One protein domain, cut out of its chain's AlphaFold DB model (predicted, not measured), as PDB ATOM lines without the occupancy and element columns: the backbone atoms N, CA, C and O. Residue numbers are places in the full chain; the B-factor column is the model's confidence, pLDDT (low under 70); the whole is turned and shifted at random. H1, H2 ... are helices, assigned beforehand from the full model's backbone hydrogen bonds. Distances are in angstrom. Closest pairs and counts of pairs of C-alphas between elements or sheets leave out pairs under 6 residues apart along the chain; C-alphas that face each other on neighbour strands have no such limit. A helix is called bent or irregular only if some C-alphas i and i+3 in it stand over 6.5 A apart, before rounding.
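This is residues 2 to 98 of the 321 residues of the protein "Desumoylating isopeptidase 2 isoform 2" of Schistosoma japonicum (UniProt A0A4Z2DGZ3). The longest helix, H4, is an arm at one end of a flat, loosely built model, and its residues 85 to 98 stick out free. The rest is a flat slab in which three shorter helices, H1, H2 and H3, form a loose row with H2 in the middle, the chain folding back and forth between them with few contacts. The printed part has 97 residues with four named helices, H1 to H4 in that order along the chain, and no named strand; the class is all helix. It is only just loose, close to extended, with a radius of gyration of the C-alphas of 18.6 A, and the C-alphas span 62 by 39 by 12 A.

H4 is residues 78 to 98, running 31.5 A from C-alpha 78 at (23.746, 55.148, -3.711) to C-alpha 98 at (-4.675, 65.991, 4.302). H3 is residues 52 to 63, 15.5 A long. H2 is residues 34 to 46, 17.4 A long. H1 is residues 8 to 21, 20.4 A from first to last C-alpha, beginning with C-alpha 8 at (28.590, 26.707, -15.755). No helix is bent.

H4 touches no helix and is apart from H1, H2 and H3. H2 and H3 form a helical hairpin. They only just touch, with 3 pairs of C-alphas within 8 A; the closest C-alphas are those of Asn 35 and Asn 55, 6.6 A apart. H2 touches H3 with residues 35 to 36 alone, and H3 touches H2 with residues 54 to 55 alone. H2 and H3 run opposite ways at a shallow tilt of 34 degrees, only just short of steep. H1 touches no helix, but H1 and H2 are near each other, with 13 pairs of C-alphas within 10 A and the closest at 8.1 A. H1 and H3 are apart. In H2 and H4 every O i to N i+4 pair is within hydrogen-bond range; in H1 8 of 10 pairs are, and in H3 7 of 8.

The two C-alphas farthest apart are those of Tyr 3 and Cys 98, 62.6 A. Without residues 85 to 98, the body has 83 residues and spans 45 by 31 by 11 A. The link from H3 to H4, residues 64 to 77, is long, and so is that from H1 to H2, residues 22 to 33, whose C-alphas lie 3 to 8 A from the mean of all C-alphas. The link from H2 to H3 is tight, with 5 residues. The printed part has no cut. Its mean pLDDT is 70.0, with 49 residues under 70, namely residues 30 to 31 and 52 to 98.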
ATOM      1  N   GLY A   2      42.845  32.888 -14.211       83.69
ATOM      2  CA  GLY A   2      43.299  31.502 -14.266       83.69
ATOM      3  C   GLY A   2      42.343  30.650 -15.085       83.69
ATOM      4  O   GLY A   2      41.589  31.186 -15.894       83.69
ATOM      5  N   TYR A   3      42.387  29.352 -14.821       82.69
ATOM      6  CA  TYR A   3      41.369  28.389 -15.219       82.69
ATOM      7  C   TYR A   3      40.653  27.913 -13.956       82.69
ATOM      8  O   TYR A   3      41.208  28.020 -12.860       82.69
ATOM      9  N   THR A   4      39.438  27.407 -14.123       88.25
ATOM     10  CA  THR A   4      38.635  26.840 -13.045       88.25
ATOM     11  C   THR A   4      38.055  25.507 -13.495       88.25
ATOM     12  O   THR A   4      37.775  25.338 -14.682       88.25
ATOM     13  N   ASP A   5      37.890  24.585 -12.551       89.31
ATOM     14  CA  ASP A   5      37.292  23.270 -12.791       89.31
ATOM     15  C   ASP A   5      35.762  23.282 -12.567       89.31
ATOM     16  O   ASP A   5      35.098  22.271 -12.791       89.31
ATOM     17  N   PHE A   6      35.189  24.418 -12.140       87.50
ATOM     18  CA  PHE A   6      33.742  24.595 -11.979       87.50
ATOM     19  C   PHE A   6      33.009  24.599 -13.326       87.50
ATOM     20  O   PHE A   6      33.422  25.264 -14.280       87.50
ATOM     21  N   THR A   7      31.873  23.903 -13.391       89.94
ATOM     22  CA  THR A   7      30.970  23.950 -14.546       89.94
ATOM     23  C   THR A   7      30.139  25.236 -14.547       89.94
ATOM     24  O   THR A   7      30.026  25.929 -13.537       89.94
ATOM     25  N   ALA A   8      29.488  25.552 -15.671       88.69
ATOM     26  CA  ALA A   8      28.590  26.707 -15.755       88.69
ATOM     27  C   ALA A   8      27.436  26.655 -14.727       88.69
ATOM     28  O   ALA A   8      27.014  27.700 -14.235       88.69
ATOM     29  N   ALA A   9      26.966  25.454 -14.364       86.25
ATOM     30  CA  ALA A   9      25.948  25.269 -13.329       86.25
ATOM     31  C   ALA A   9      26.500  25.569 -11.925       86.25
ATOM     32  O   ALA A   9      25.859  26.284 -11.157       86.25
ATOM     33  N   ASP A  10      27.715  25.106 -11.615       87.31
ATOM     34  CA  ASP A  10      28.373  25.399 -10.334       87.31
ATOM     35  C   ASP A  10      28.656  26.899 -10.180       87.31
ATOM     36  O   ASP A  10      28.483  27.460  -9.101       87.31
ATOM     37  N   ILE A  11      29.041  27.572 -11.272       89.06
ATOM     38  CA  ILE A  11      29.250  29.025 -11.303       89.06
ATOM     39  C   ILE A  11      27.933  29.772 -11.049       89.06
ATOM     40  O   ILE A  11      27.941  30.768 -10.326       89.06
ATOM     41  N   ALA A  12      26.805  29.304 -11.594       88.19
ATOM     42  CA  ALA A  12      25.496  29.905 -11.343       88.19
ATOM     43  C   ALA A  12      25.067  29.755  -9.871       88.19
ATOM     44  O   ALA A  12      24.664  30.737  -9.255       88.19
ATOM     45  N   LEU A  13      25.231  28.562  -9.283       88.75
ATOM     46  CA  LEU A  13      24.958  28.320  -7.859       88.75
ATOM     47  C   LEU A  13      25.881  29.141  -6.945       88.75
ATOM     48  O   LEU A  13      25.432  29.704  -5.948       88.75
ATOM     49  N   LEU A  14      27.164  29.253  -7.300       88.81
ATOM     50  CA  LEU A  14      28.120  30.100  -6.589       88.81
ATOM     51  C   LEU A  14      27.701  31.574  -6.632       88.81
ATOM     52  O   LEU A  14      27.679  32.226  -5.589       88.81
ATOM     53  N   LEU A  15      27.342  32.091  -7.811       87.62
ATOM     54  CA  LEU A  15      26.832  33.454  -7.955       87.62
ATOM     55  C   LEU A  15      25.597  33.681  -7.078       87.62
ATOM     56  O   LEU A  15      25.574  34.668  -6.352       87.62
ATOM     57  N   ASP A  16      24.631  32.762  -7.080       88.06
ATOM     58  CA  ASP A  16      23.392  32.888  -6.301       88.06
ATOM     59  C   ASP A  16      23.630  32.814  -4.778       88.06
ATOM     60  O   ASP A  16      23.012  33.538  -4.000       88.06
ATOM     61  N   SER A  17      24.620  32.035  -4.325       88.06
ATOM     62  CA  SER A  17      25.066  32.106  -2.924       88.06
ATOM     63  C   SER A  17      25.723  33.449  -2.571       88.06
ATOM     64  O   SER A  17      25.552  33.954  -1.463       88.06
ATOM     65  N   MET A  18      26.450  34.065  -3.512       84.75
ATOM     66  CA  MET A  18      27.167  35.321  -3.283       84.75
ATOM     67  C   MET A  18      26.285  36.566  -3.450       84.75
ATOM     68  O   MET A  18      26.598  37.597  -2.857       84.75
ATOM     69  N   THR A  19      25.190  36.516  -4.214       83.81
ATOM     70  CA  THR A  19      24.236  37.636  -4.339       83.81
ATOM     71  C   THR A  19      23.524  37.923  -3.019       83.81
ATOM     72  O   THR A  19      23.238  39.088  -2.742       83.81
ATOM     73  N   ALA A  20      23.307  36.907  -2.175       82.69
ATOM     74  CA  ALA A  20      22.783  37.068  -0.818       82.69
ATOM     75  C   ALA A  20      23.706  37.929   0.068       82.69
ATOM     76  O   ALA A  20      23.224  38.797   0.800       82.69
ATOM     77  N   ASP A  21      25.025  37.747  -0.055       79.50
ATOM     78  CA  ASP A  21      26.025  38.550   0.653       79.50
ATOM     79  C   ASP A  21      26.283  39.902  -0.027       79.50
ATOM     80  O   ASP A  21      26.490  40.901   0.659       79.50
ATOM     81  N   TYR A  22      26.257  39.981  -1.359       81.69
ATOM     82  CA  TYR A  22      26.565  41.185  -2.148       81.69
ATOM     83  C   TYR A  22      25.318  41.884  -2.709       81.69
ATOM     84  O   TYR A  22      25.321  42.404  -3.827       81.69
ATOM     85  N   ARG A  23      24.255  41.948  -1.905       79.94
ATOM     86  CA  ARG A  23      23.044  42.708  -2.230       79.94
ATOM     87  C   ARG A  23      23.356  44.194  -2.459       79.94
ATOM     88  O   ARG A  23      24.136  44.809  -1.729       79.94
ATOM     89  N   GLY A  24      22.689  44.787  -3.454       75.50
ATOM     90  CA  GLY A  24      22.863  46.197  -3.826       75.50
ATOM     91  C   GLY A  24      22.444  47.198  -2.741       75.50
ATOM     92  O   GLY A  24      22.939  48.323  -2.730       75.50
ATOM     93  N   ASP A  25      21.598  46.782  -1.796       74.12
ATOM     94  CA  ASP A  25      21.187  47.591  -0.645       74.12
ATOM     95  C   ASP A  25      22.302  47.819   0.385       74.12
ATOM     96  O   ASP A  25      22.302  48.822   1.098       74.12
ATOM     97  N   GLN A  26      23.293  46.928   0.407       75.25
ATOM     98  CA  GLN A  26      24.492  47.014   1.239       75.25
ATOM     99  C   GLN A  26      25.734  47.451   0.443       75.25
ATOM    100  O   GLN A  26      26.859  47.327   0.936       75.25
ATOM    101  N   TYR A  27      25.566  47.943  -0.788       75.94
ATOM    102  CA  TYR A  27      26.688  48.368  -1.623       75.94
ATOM    103  C   TYR A  27      27.380  49.603  -1.033       75.94
ATOM    104  O   TYR A  27      26.760  50.653  -0.847       75.94
ATOM    105  N   HIS A  28      28.685  49.492  -0.778       72.75
ATOM    106  CA  HIS A  28      29.495  50.563  -0.202       72.75
ATOM    107  C   HIS A  28      30.774  50.766  -1.013       72.75
ATOM    108  O   HIS A  28      31.661  49.906  -1.024       72.75
ATOM    109  N   LEU A  29      30.918  51.931  -1.646       73.25
ATOM    110  CA  LEU A  29      31.978  52.200  -2.630       73.25
ATOM    111  C   LEU A  29      33.415  51.974  -2.135       73.25
ATOM    112  O   LEU A  29      34.276  51.627  -2.943       73.25
ATOM    113  N   LEU A  30      33.683  52.112  -0.833       65.44
ATOM    114  CA  LEU A  30      35.018  51.890  -0.256       65.44
ATOM    115  C   LEU A  30      35.265  50.474   0.299       65.44
ATOM    116  O   LEU A  30      36.424  50.084   0.413       65.44
ATOM    117  N   HIS A  31      34.217  49.717   0.649       64.44
ATOM    118  CA  HIS A  31      34.340  48.528   1.522       64.44
ATOM    119  C   HIS A  31      33.538  47.300   1.068       64.44
ATOM    120  O   HIS A  31      33.800  46.191   1.519       64.44
ATOM    121  N   LYS A  32      32.552  47.491   0.188       75.00
ATOM    122  CA  LYS A  32      31.668  46.447  -0.337       75.00
ATOM    123  C   LYS A  32      31.245  46.845  -1.749       75.00
ATOM    124  O   LYS A  32      30.097  47.191  -2.007       75.00
ATOM    125  N   ASN A  33      32.245  46.909  -2.628       80.25
ATOM    126  CA  ASN A  33      32.112  47.344  -4.018       80.25
ATOM    127  C   ASN A  33      32.347  46.179  -4.999       80.25
ATOM    128  O   ASN A  33      32.712  45.075  -4.587       80.25
ATOM    129  N   CYS A  34      32.194  46.441  -6.300       80.62
ATOM    130  CA  CYS A  34      32.442  45.467  -7.368       80.62
ATOM    131  C   CYS A  34      33.810  44.763  -7.273       80.62
ATOM    132  O   CYS A  34      33.888  43.565  -7.521       80.62
ATOM    133  N   ASN A  35      34.870  45.454  -6.840       81.19
ATOM    134  CA  ASN A  35      36.199  44.858  -6.706       81.19
ATOM    135  C   ASN A  35      36.284  43.873  -5.529       81.19
ATOM    136  O   ASN A  35      36.988  42.878  -5.636       81.19
ATOM    137  N   HIS A  36      35.557  44.105  -4.429       81.94
ATOM    138  CA  HIS A  36      35.509  43.169  -3.295       81.94
ATOM    139  C   HIS A  36      34.754  41.889  -3.682       81.94
ATOM    140  O   HIS A  36      35.242  40.787  -3.434       81.94
ATOM    141  N   PHE A  37      33.621  42.039  -4.381       86.25
ATOM    142  CA  PHE A  37      32.885  40.922  -4.976       86.25
ATOM    143  C   PHE A  37      33.768  40.121  -5.941       86.25
ATOM    144  O   PHE A  37      33.901  38.907  -5.803       86.25
ATOM    145  N   SER A  38      34.428  40.800  -6.885       86.12
ATOM    146  CA  SER A  38      35.319  40.158  -7.852       86.12
ATOM    147  C   SER A  38      36.550  39.511  -7.205       86.12
ATOM    148  O   SER A  38      37.033  38.517  -7.741       86.12
ATOM    149  N   ASP A  39      37.050  40.013  -6.067       84.81
ATOM    150  CA  ASP A  39      38.164  39.387  -5.334       84.81
ATOM    151  C   ASP A  39      37.720  38.046  -4.748       84.81
ATOM    152  O   ASP A  39      38.314  37.014  -5.046       84.81
ATOM    153  N   ALA A  40      36.612  38.049  -3.998       85.44
ATOM    154  CA  ALA A  40      36.035  36.846  -3.407       85.44
ATOM    155  C   ALA A  40      35.642  35.813  -4.479       85.44
ATOM    156  O   ALA A  40      35.972  34.634  -4.361       85.44
ATOM    157  N   PHE A  41      35.009  36.256  -5.570       87.06
ATOM    158  CA  PHE A  41      34.574  35.379  -6.655       87.06
ATOM    159  C   PHE A  41      35.765  34.735  -7.382       87.06
ATOM    160  O   PHE A  41      35.802  33.518  -7.559       87.06
ATOM    161  N   VAL A  42      36.797  35.511  -7.739       85.75
ATOM    162  CA  VAL A  42      38.011  34.964  -8.376       85.75
ATOM    163  C   VAL A  42      38.831  34.117  -7.395       85.75
ATOM    164  O   VAL A  42      39.435  33.125  -7.814       85.75
ATOM    165  N   GLN A  43      38.810  34.431  -6.098       86.19
ATOM    166  CA  GLN A  43      39.449  33.615  -5.069       86.19
ATOM    167  C   GLN A  43      38.801  32.232  -4.963       86.19
ATOM    168  O   GLN A  43      39.530  31.245  -4.882       86.19
ATOM    169  N   ILE A  44      37.469  32.144  -5.029       85.81
ATOM    170  CA  ILE A  44      36.748  30.865  -5.037       85.81
ATOM    171  C   ILE A  44      36.995  30.119  -6.357       85.81
ATOM    172  O   ILE A  44      37.399  28.960  -6.329       85.81
ATOM    173  N   LEU A  45      36.843  30.781  -7.512       83.31
ATOM    174  CA  LEU A  45      36.989  30.135  -8.825       83.31
ATOM    175  C   LEU A  45      38.420  29.674  -9.146       83.31
ATOM    176  O   LEU A  45      38.605  28.624  -9.756       83.31
ATOM    177  N   CYS A  46      39.433  30.481  -8.825       83.25
ATOM    178  CA  CYS A  46      40.812  30.306  -9.306       83.25
ATOM    179  C   CYS A  46      41.849  30.114  -8.185       83.25
ATOM    180  O   CYS A  46      43.041  30.011  -8.487       83.25
ATOM    181  N   GLY A  47      41.454  30.155  -6.905       79.62
ATOM    182  CA  GLY A  47      42.387  30.115  -5.770       79.62
ATOM    183  C   GLY A  47      43.349  31.311  -5.704       79.62
ATOM    184  O   GLY A  47      44.424  31.211  -5.114       79.62
ATOM    185  N   ARG A  48      43.014  32.431  -6.360       75.62
ATOM    186  CA  ARG A  48      43.878  33.613  -6.533       75.62
ATOM    187  C   ARG A  48      43.088  34.886  -6.268       75.62
ATOM    188  O   ARG A  48      41.958  34.993  -6.719       75.62
ATOM    189  N   SER A  49      43.702  35.861  -5.608       72.50
ATOM    190  CA  SER A  49      43.117  37.194  -5.436       72.50
ATOM    191  C   SER A  49      43.375  38.112  -6.635       72.50
ATOM    192  O   SER A  49      44.305  37.907  -7.427       72.50
ATOM    193  N   LEU A  50      42.551  39.153  -6.753       74.50
ATOM    194  CA  LEU A  50      42.754  40.280  -7.657       74.50
ATOM    195  C   LEU A  50      44.125  40.938  -7.419       74.50
ATOM    196  O   LEU A  50      44.614  41.015  -6.283       74.50
ATOM    197  N   PRO A  51      44.743  41.513  -8.466       70.44
ATOM    198  CA  PRO A  51      45.909  42.365  -8.304       70.44
ATOM    199  C   PRO A  51      45.660  43.483  -7.284       70.44
ATOM    200  O   PRO A  51      44.764  44.315  -7.441       70.44
ATOM    201  N   LYS A  52      46.506  43.541  -6.247       61.16
ATOM    202  CA  LYS A  52      46.343  44.443  -5.089       61.16
ATOM    203  C   LYS A  52      46.257  45.934  -5.446       61.16
ATOM    204  O   LYS A  52      45.846  46.718  -4.600       61.16
ATOM    205  N   TRP A  53      46.636  46.345  -6.660       63.09
ATOM    206  CA  TRP A  53      46.482  47.727  -7.128       63.09
ATOM    207  C   TRP A  53      45.009  48.139  -7.315       63.09
ATOM    208  O   TRP A  53      44.672  49.282  -7.013       63.09
ATOM    209  N   ILE A  54      44.121  47.207  -7.688       63.56
ATOM    210  CA  ILE A  54      42.673  47.445  -7.841       63.56
ATOM    211  C   ILE A  54      42.050  47.796  -6.479       63.56
ATOM    212  O   ILE A  54      41.419  48.841  -6.315       63.56
ATOM    213  N   ASN A  55      42.320  46.973  -5.460       63.12
ATOM    214  CA  ASN A  55      41.824  47.193  -4.097       63.12
ATOM    215  C   ASN A  55      42.608  48.285  -3.339       63.12
ATOM    216  O   ASN A  55      42.077  48.898  -2.408       63.12
ATOM    217  N   ARG A  56      43.837  48.623  -3.767       58.78
ATOM    218  CA  ARG A  56      44.592  49.768  -3.228       58.78
ATOM    219  C   ARG A  56      43.896  51.099  -3.483       58.78
ATOM    220  O   ARG A  56      43.954  51.924  -2.586       58.78
ATOM    221  N   LEU A  57      43.224  51.328  -4.615       59.88
ATOM    222  CA  LEU A  57      42.533  52.609  -4.842       59.88
ATOM    223  C   LEU A  57      41.383  52.831  -3.842       59.88
ATOM    224  O   LEU A  57      41.296  53.906  -3.254       59.88
ATOM    225  N   ALA A  58      40.586  51.799  -3.545       59.66
ATOM    226  CA  ALA A  58      39.572  51.849  -2.482       59.66
ATOM    227  C   ALA A  58      40.199  52.007  -1.075       59.66
ATOM    228  O   ALA A  58      39.720  52.783  -0.242       59.66
ATOM    229  N   THR A  59      41.329  51.335  -0.828       56.16
ATOM    230  CA  THR A  59      42.085  51.425   0.439       56.16
ATOM    231  C   THR A  59      42.768  52.788   0.631       56.16
ATOM    232  O   THR A  59      42.933  53.249   1.755       56.16
ATOM    233  N   ILE A  60      43.187  53.446  -0.450       59.03
ATOM    234  CA  ILE A  60      43.760  54.797  -0.440       59.03
ATOM    235  C   ILE A  60      42.630  55.821  -0.275       59.03
ATOM    236  O   ILE A  60      42.763  56.732   0.535       59.03
ATOM    237  N   GLY A  61      41.488  55.620  -0.944       59.72
ATOM    238  CA  GLY A  61      40.275  56.423  -0.761       59.72
ATOM    239  C   GLY A  61      39.814  56.502   0.698       59.72
ATOM    240  O   GLY A  61      39.566  57.592   1.199       59.72
ATOM    241  N   SER A  62      39.785  55.365   1.397       55.78
ATOM    242  CA  SER A  62      39.395  55.279   2.817       55.78
ATOM    243  C   SER A  62      40.473  55.725   3.817       55.78
ATOM    244  O   SER A  62      40.151  56.003   4.966       55.78
ATOM    245  N   LYS A  63      41.750  55.818   3.418       52.53
ATOM    246  CA  LYS A  63      42.854  56.249   4.307       52.53
ATOM    247  C   LYS A  63      43.258  57.713   4.151       52.53
ATOM    248  O   LYS A  63      44.115  58.188   4.893       52.53
ATOM    249  N   LEU A  64      42.677  58.432   3.193       58.19
ATOM    250  CA  LEU A  64      42.944  59.849   2.979       58.19
ATOM    251  C   LEU A  64      41.821  60.683   3.621       58.19
ATOM    252  O   LEU A  64      40.739  60.779   3.041       58.19
ATOM    253  N   PRO A  65      42.061  61.357   4.768       53.72
ATOM    254  CA  PRO A  65      41.012  62.031   5.551       53.72
ATOM    255  C   PRO A  65      40.387  63.252   4.854       53.72
ATOM    256  O   PRO A  65      39.458  63.862   5.389       53.72
ATOM    257  N   PHE A  66      40.904  63.623   3.676       55.28
ATOM    258  CA  PHE A  66      40.309  64.611   2.780       55.28
ATOM    259  C   PHE A  66      39.357  63.997   1.746       55.28
ATOM    260  O   PHE A  66      38.451  64.696   1.312       55.28
ATOM    261  N   ILE A  67      39.516  62.727   1.351       56.03
ATOM    262  CA  ILE A  67      38.610  62.062   0.397       56.03
ATOM    263  C   ILE A  67      37.283  61.760   1.093       56.03
ATOM    264  O   ILE A  67      36.239  62.175   0.608       56.03
ATOM    265  N   GLU A  68      37.332  61.181   2.291       51.19
ATOM    266  CA  GLU A  68      36.158  60.967   3.152       51.19
ATOM    267  C   GLU A  68      35.407  62.275   3.492       51.19
ATOM    268  O   GLU A  68      34.194  62.273   3.645       51.19
ATOM    269  N   ARG A  69      36.109  63.419   3.546       53.66
ATOM    270  CA  ARG A  69      35.512  64.755   3.763       53.66
ATOM    271  C   ARG A  69      35.101  65.504   2.491       53.66
ATOM    272  O   ARG A  69      34.521  66.582   2.597       53.66
ATOM    273  N   THR A  70      35.441  65.008   1.299       55.00
ATOM    274  CA  THR A  70      35.083  65.651   0.014       55.00
ATOM    275  C   THR A  70      34.152  64.812  -0.850       55.00
ATOM    276  O   THR A  70      33.535  65.361  -1.763       55.00
ATOM    277  N   LEU A  71      34.003  63.524  -0.544       57.22
ATOM    278  CA  LEU A  71      32.910  62.691  -1.017       57.22
ATOM    279  C   LEU A  71      31.716  62.859  -0.063       57.22
ATOM    280  O   LEU A  71      31.851  62.553   1.120       57.22
ATOM    281  N   PRO A  72      30.556  63.337  -0.544       57.94
ATOM    282  CA  PRO A  72      29.312  63.293   0.216       57.94
ATOM    283  C   PRO A  72      28.978  61.842   0.604       57.94
ATOM    284  O   PRO A  72      29.209  60.927  -0.193       57.94
ATOM    285  N   VAL A  73      28.421  61.616   1.799       54.44
ATOM    286  CA  VAL A  73      28.012  60.272   2.271       54.44
ATOM    287  C   VAL A  73      26.985  59.660   1.316       54.44
ATOM    288  O   VAL A  73      27.021  58.474   1.008       54.44
ATOM    289  N   GLU A  74      26.151  60.516   0.736       55.09
ATOM    290  CA  GLU A  74      25.175  60.218  -0.299       55.09
ATOM    291  C   GLU A  74      25.808  59.553  -1.533       55.09
ATOM    292  O   GLU A  74      25.157  58.756  -2.199       55.09
ATOM    293  N   TRP A  75      27.073  59.849  -1.852       57.47
ATOM    294  CA  TRP A  75      27.779  59.226  -2.976       57.47
ATOM    295  C   TRP A  75      28.444  57.901  -2.609       57.47
ATOM    296  O   TRP A  75      28.872  57.199  -3.516       57.47
ATOM    297  N   LEU A  76      28.563  57.550  -1.326       60.34
ATOM    298  CA  LEU A  76      29.205  56.312  -0.863       60.34
ATOM    299  C   LEU A  76      28.235  55.118  -0.840       60.34
ATOM    300  O   LEU A  76      28.664  53.979  -1.056       60.34
ATOM    301  N   THR A  77      26.944  55.399  -0.642       66.19
ATOM    302  CA  THR A  77      25.830  54.447  -0.509       66.19
ATOM    303  C   THR A  77      24.651  54.845  -1.422       66.19
ATOM    304  O   THR A  77      23.606  55.293  -0.944       66.19
ATOM    305  N   PRO A  78      24.758  54.667  -2.756       59.62
ATOM    306  CA  PRO A  78      23.746  55.148  -3.711       59.62
ATOM    307  C   PRO A  78      22.332  54.597  -3.454       59.62
ATOM    308  O   PRO A  78      21.340  55.266  -3.729       59.62
ATOM    309  N   TYR A  79      22.211  53.410  -2.853       59.34
ATOM    310  CA  TYR A  79      20.919  52.837  -2.472       59.34
ATOM    311  C   TYR A  79      20.188  53.631  -1.372       59.34
ATOM    312  O   TYR A  79      18.965  53.767  -1.416       59.34
ATOM    313  N   GLN A  80      20.919  54.231  -0.424       60.44
ATOM    314  CA  GLN A  80      20.318  55.094   0.600       60.44
ATOM    315  C   GLN A  80      19.741  56.374  -0.015       60.44
ATOM    316  O   GLN A  80      18.733  56.880   0.473       60.44
ATOM    317  N   GLN A  81      20.317  56.872  -1.118       60.25
ATOM    318  CA  GLN A  81      19.724  57.982  -1.869       60.25
ATOM    319  C   GLN A  81      18.350  57.594  -2.422       60.25
ATOM    320  O   GLN A  81      17.413  58.371  -2.284       60.25
ATOM    321  N   ILE A  82      18.228  56.394  -3.004       62.50
ATOM    322  CA  ILE A  82      16.981  55.892  -3.600       62.50
ATOM    323  C   ILE A  82      15.894  55.755  -2.527       62.50
ATOM    324  O   ILE A  82      14.819  56.328  -2.698       62.50
ATOM    325  N   ILE A  83      16.184  55.097  -1.396       63.00
ATOM    326  CA  ILE A  83      15.231  54.987  -0.275       63.00
ATOM    327  C   ILE A  83      14.828  56.369   0.249       63.00
ATOM    328  O   ILE A  83      13.641  56.654   0.372       63.00
ATOM    329  N   ASN A  84      15.783  57.270   0.492       64.25
ATOM    330  CA  ASN A  84      15.466  58.609   0.993       64.25
ATOM    331  C   ASN A  84      14.644  59.437  -0.013       64.25
ATOM    332  O   ASN A  84      13.885  60.313   0.398       64.25
ATOM    333  N   HIS A  85      14.768  59.170  -1.318       64.56
ATOM    334  CA  HIS A  85      13.938  59.795  -2.349       64.56
ATOM    335  C   HIS A  85      12.524  59.197  -2.407       64.56
ATOM    336  O   HIS A  85      11.570  59.944  -2.617       64.56
ATOM    337  N   MET A  86      12.386  57.882  -2.199       59.31
ATOM    338  CA  MET A  86      11.092  57.189  -2.130       59.31
ATOM    339  C   MET A  86      10.309  57.641  -0.890       59.31
ATOM    340  O   MET A  86       9.196  58.144  -1.023       59.31
ATOM    341  N   ASN A  87      10.935  57.603   0.291       62.31
ATOM    342  CA  ASN A  87      10.318  58.015   1.554       62.31
ATOM    343  C   ASN A  87       9.890  59.494   1.531       62.31
ATOM    344  O   ASN A  87       8.796  59.827   1.975       62.31
ATOM    345  N   LYS A  88      10.697  60.392   0.938       61.22
ATOM    346  CA  LYS A  88      10.299  61.800   0.749       61.22
ATOM    347  C   LYS A  88       9.112  61.976  -0.193       61.22
ATOM    348  O   LYS A  88       8.334  62.911  -0.009       61.22
ATOM    349  N   GLN A  89       8.961  61.115  -1.203       57.72
ATOM    350  CA  GLN A  89       7.763  61.142  -2.039       57.72
ATOM    351  C   GLN A  89       6.537  60.651  -1.265       57.72
ATOM    352  O   GLN A  89       5.479  61.266  -1.393       57.72
ATOM    353  N   GLU A  90       6.663  59.636  -0.409       57.94
ATOM    354  CA  GLU A  90       5.574  59.198   0.474       57.94
ATOM    355  C   GLU A  90       5.162  60.286   1.480       57.94
ATOM    356  O   GLU A  90       3.978  60.607   1.558       57.94
ATOM    357  N   GLU A  91       6.106  60.939   2.168       56.44
ATOM    358  CA  GLU A  91       5.814  62.084   3.052       56.44
ATOM    359  C   GLU A  91       5.089  63.213   2.296       56.44
ATOM    360  O   GLU A  91       4.024  63.660   2.721       56.44
ATOM    361  N   SER A  92       5.584  63.597   1.111       54.12
ATOM    362  CA  SER A  92       4.945  64.642   0.295       54.12
ATOM    363  C   SER A  92       3.549  64.267  -0.222       54.12
ATOM    364  O   SER A  92       2.714  65.148  -0.427       54.12
ATOM    365  N   ASN A  93       3.265  62.975  -0.414       54.44
ATOM    366  CA  ASN A  93       1.938  62.496  -0.798       54.44
ATOM    367  C   ASN A  93       0.979  62.451   0.402       54.44
ATOM    368  O   ASN A  93      -0.197  62.774   0.235       54.44
ATOM    369  N   ASN A  94       1.473  62.121   1.599       51.78
ATOM    370  CA  ASN A  94       0.684  62.092   2.831       51.78
ATOM    371  C   ASN A  94       0.247  63.504   3.276       51.78
ATOM    372  O   ASN A  94      -0.933  63.709   3.571       51.78
ATOM    373  N   ASP A  95       1.131  64.506   3.209       50.94
ATOM    374  CA  ASP A  95       0.761  65.916   3.451       50.94
ATOM    375  C   ASP A  95      -0.261  66.429   2.416       50.94
ATOM    376  O   ASP A  95      -1.198  67.177   2.732       50.94
ATOM    377  N   LEU A  96      -0.147  65.967   1.166       50.62
ATOM    378  CA  LEU A  96      -1.093  66.295   0.101       50.62
ATOM    379  C   LEU A  96      -2.430  65.534   0.228       50.62
ATOM    380  O   LEU A  96      -3.418  65.913  -0.403       50.62
ATOM    381  N   GLN A  97      -2.498  64.481   1.045       41.62
ATOM    382  CA  GLN A  97      -3.728  63.732   1.313       41.62
ATOM    383  C   GLN A  97      -4.580  64.389   2.413       41.62
ATOM    384  O   GLN A  97      -5.805  64.280   2.376       41.62
ATOM    385  N   CYS A  98      -3.966  65.165   3.315       38.22
ATOM    386  CA  CYS A  98      -4.675  65.991   4.302       38.22
ATOM    387  C   CYS A  98      -5.370  67.222   3.673       38.22
ATOM    388  O   CYS A  98      -6.375  67.707   4.187       38.22
TER     389      CYS A  98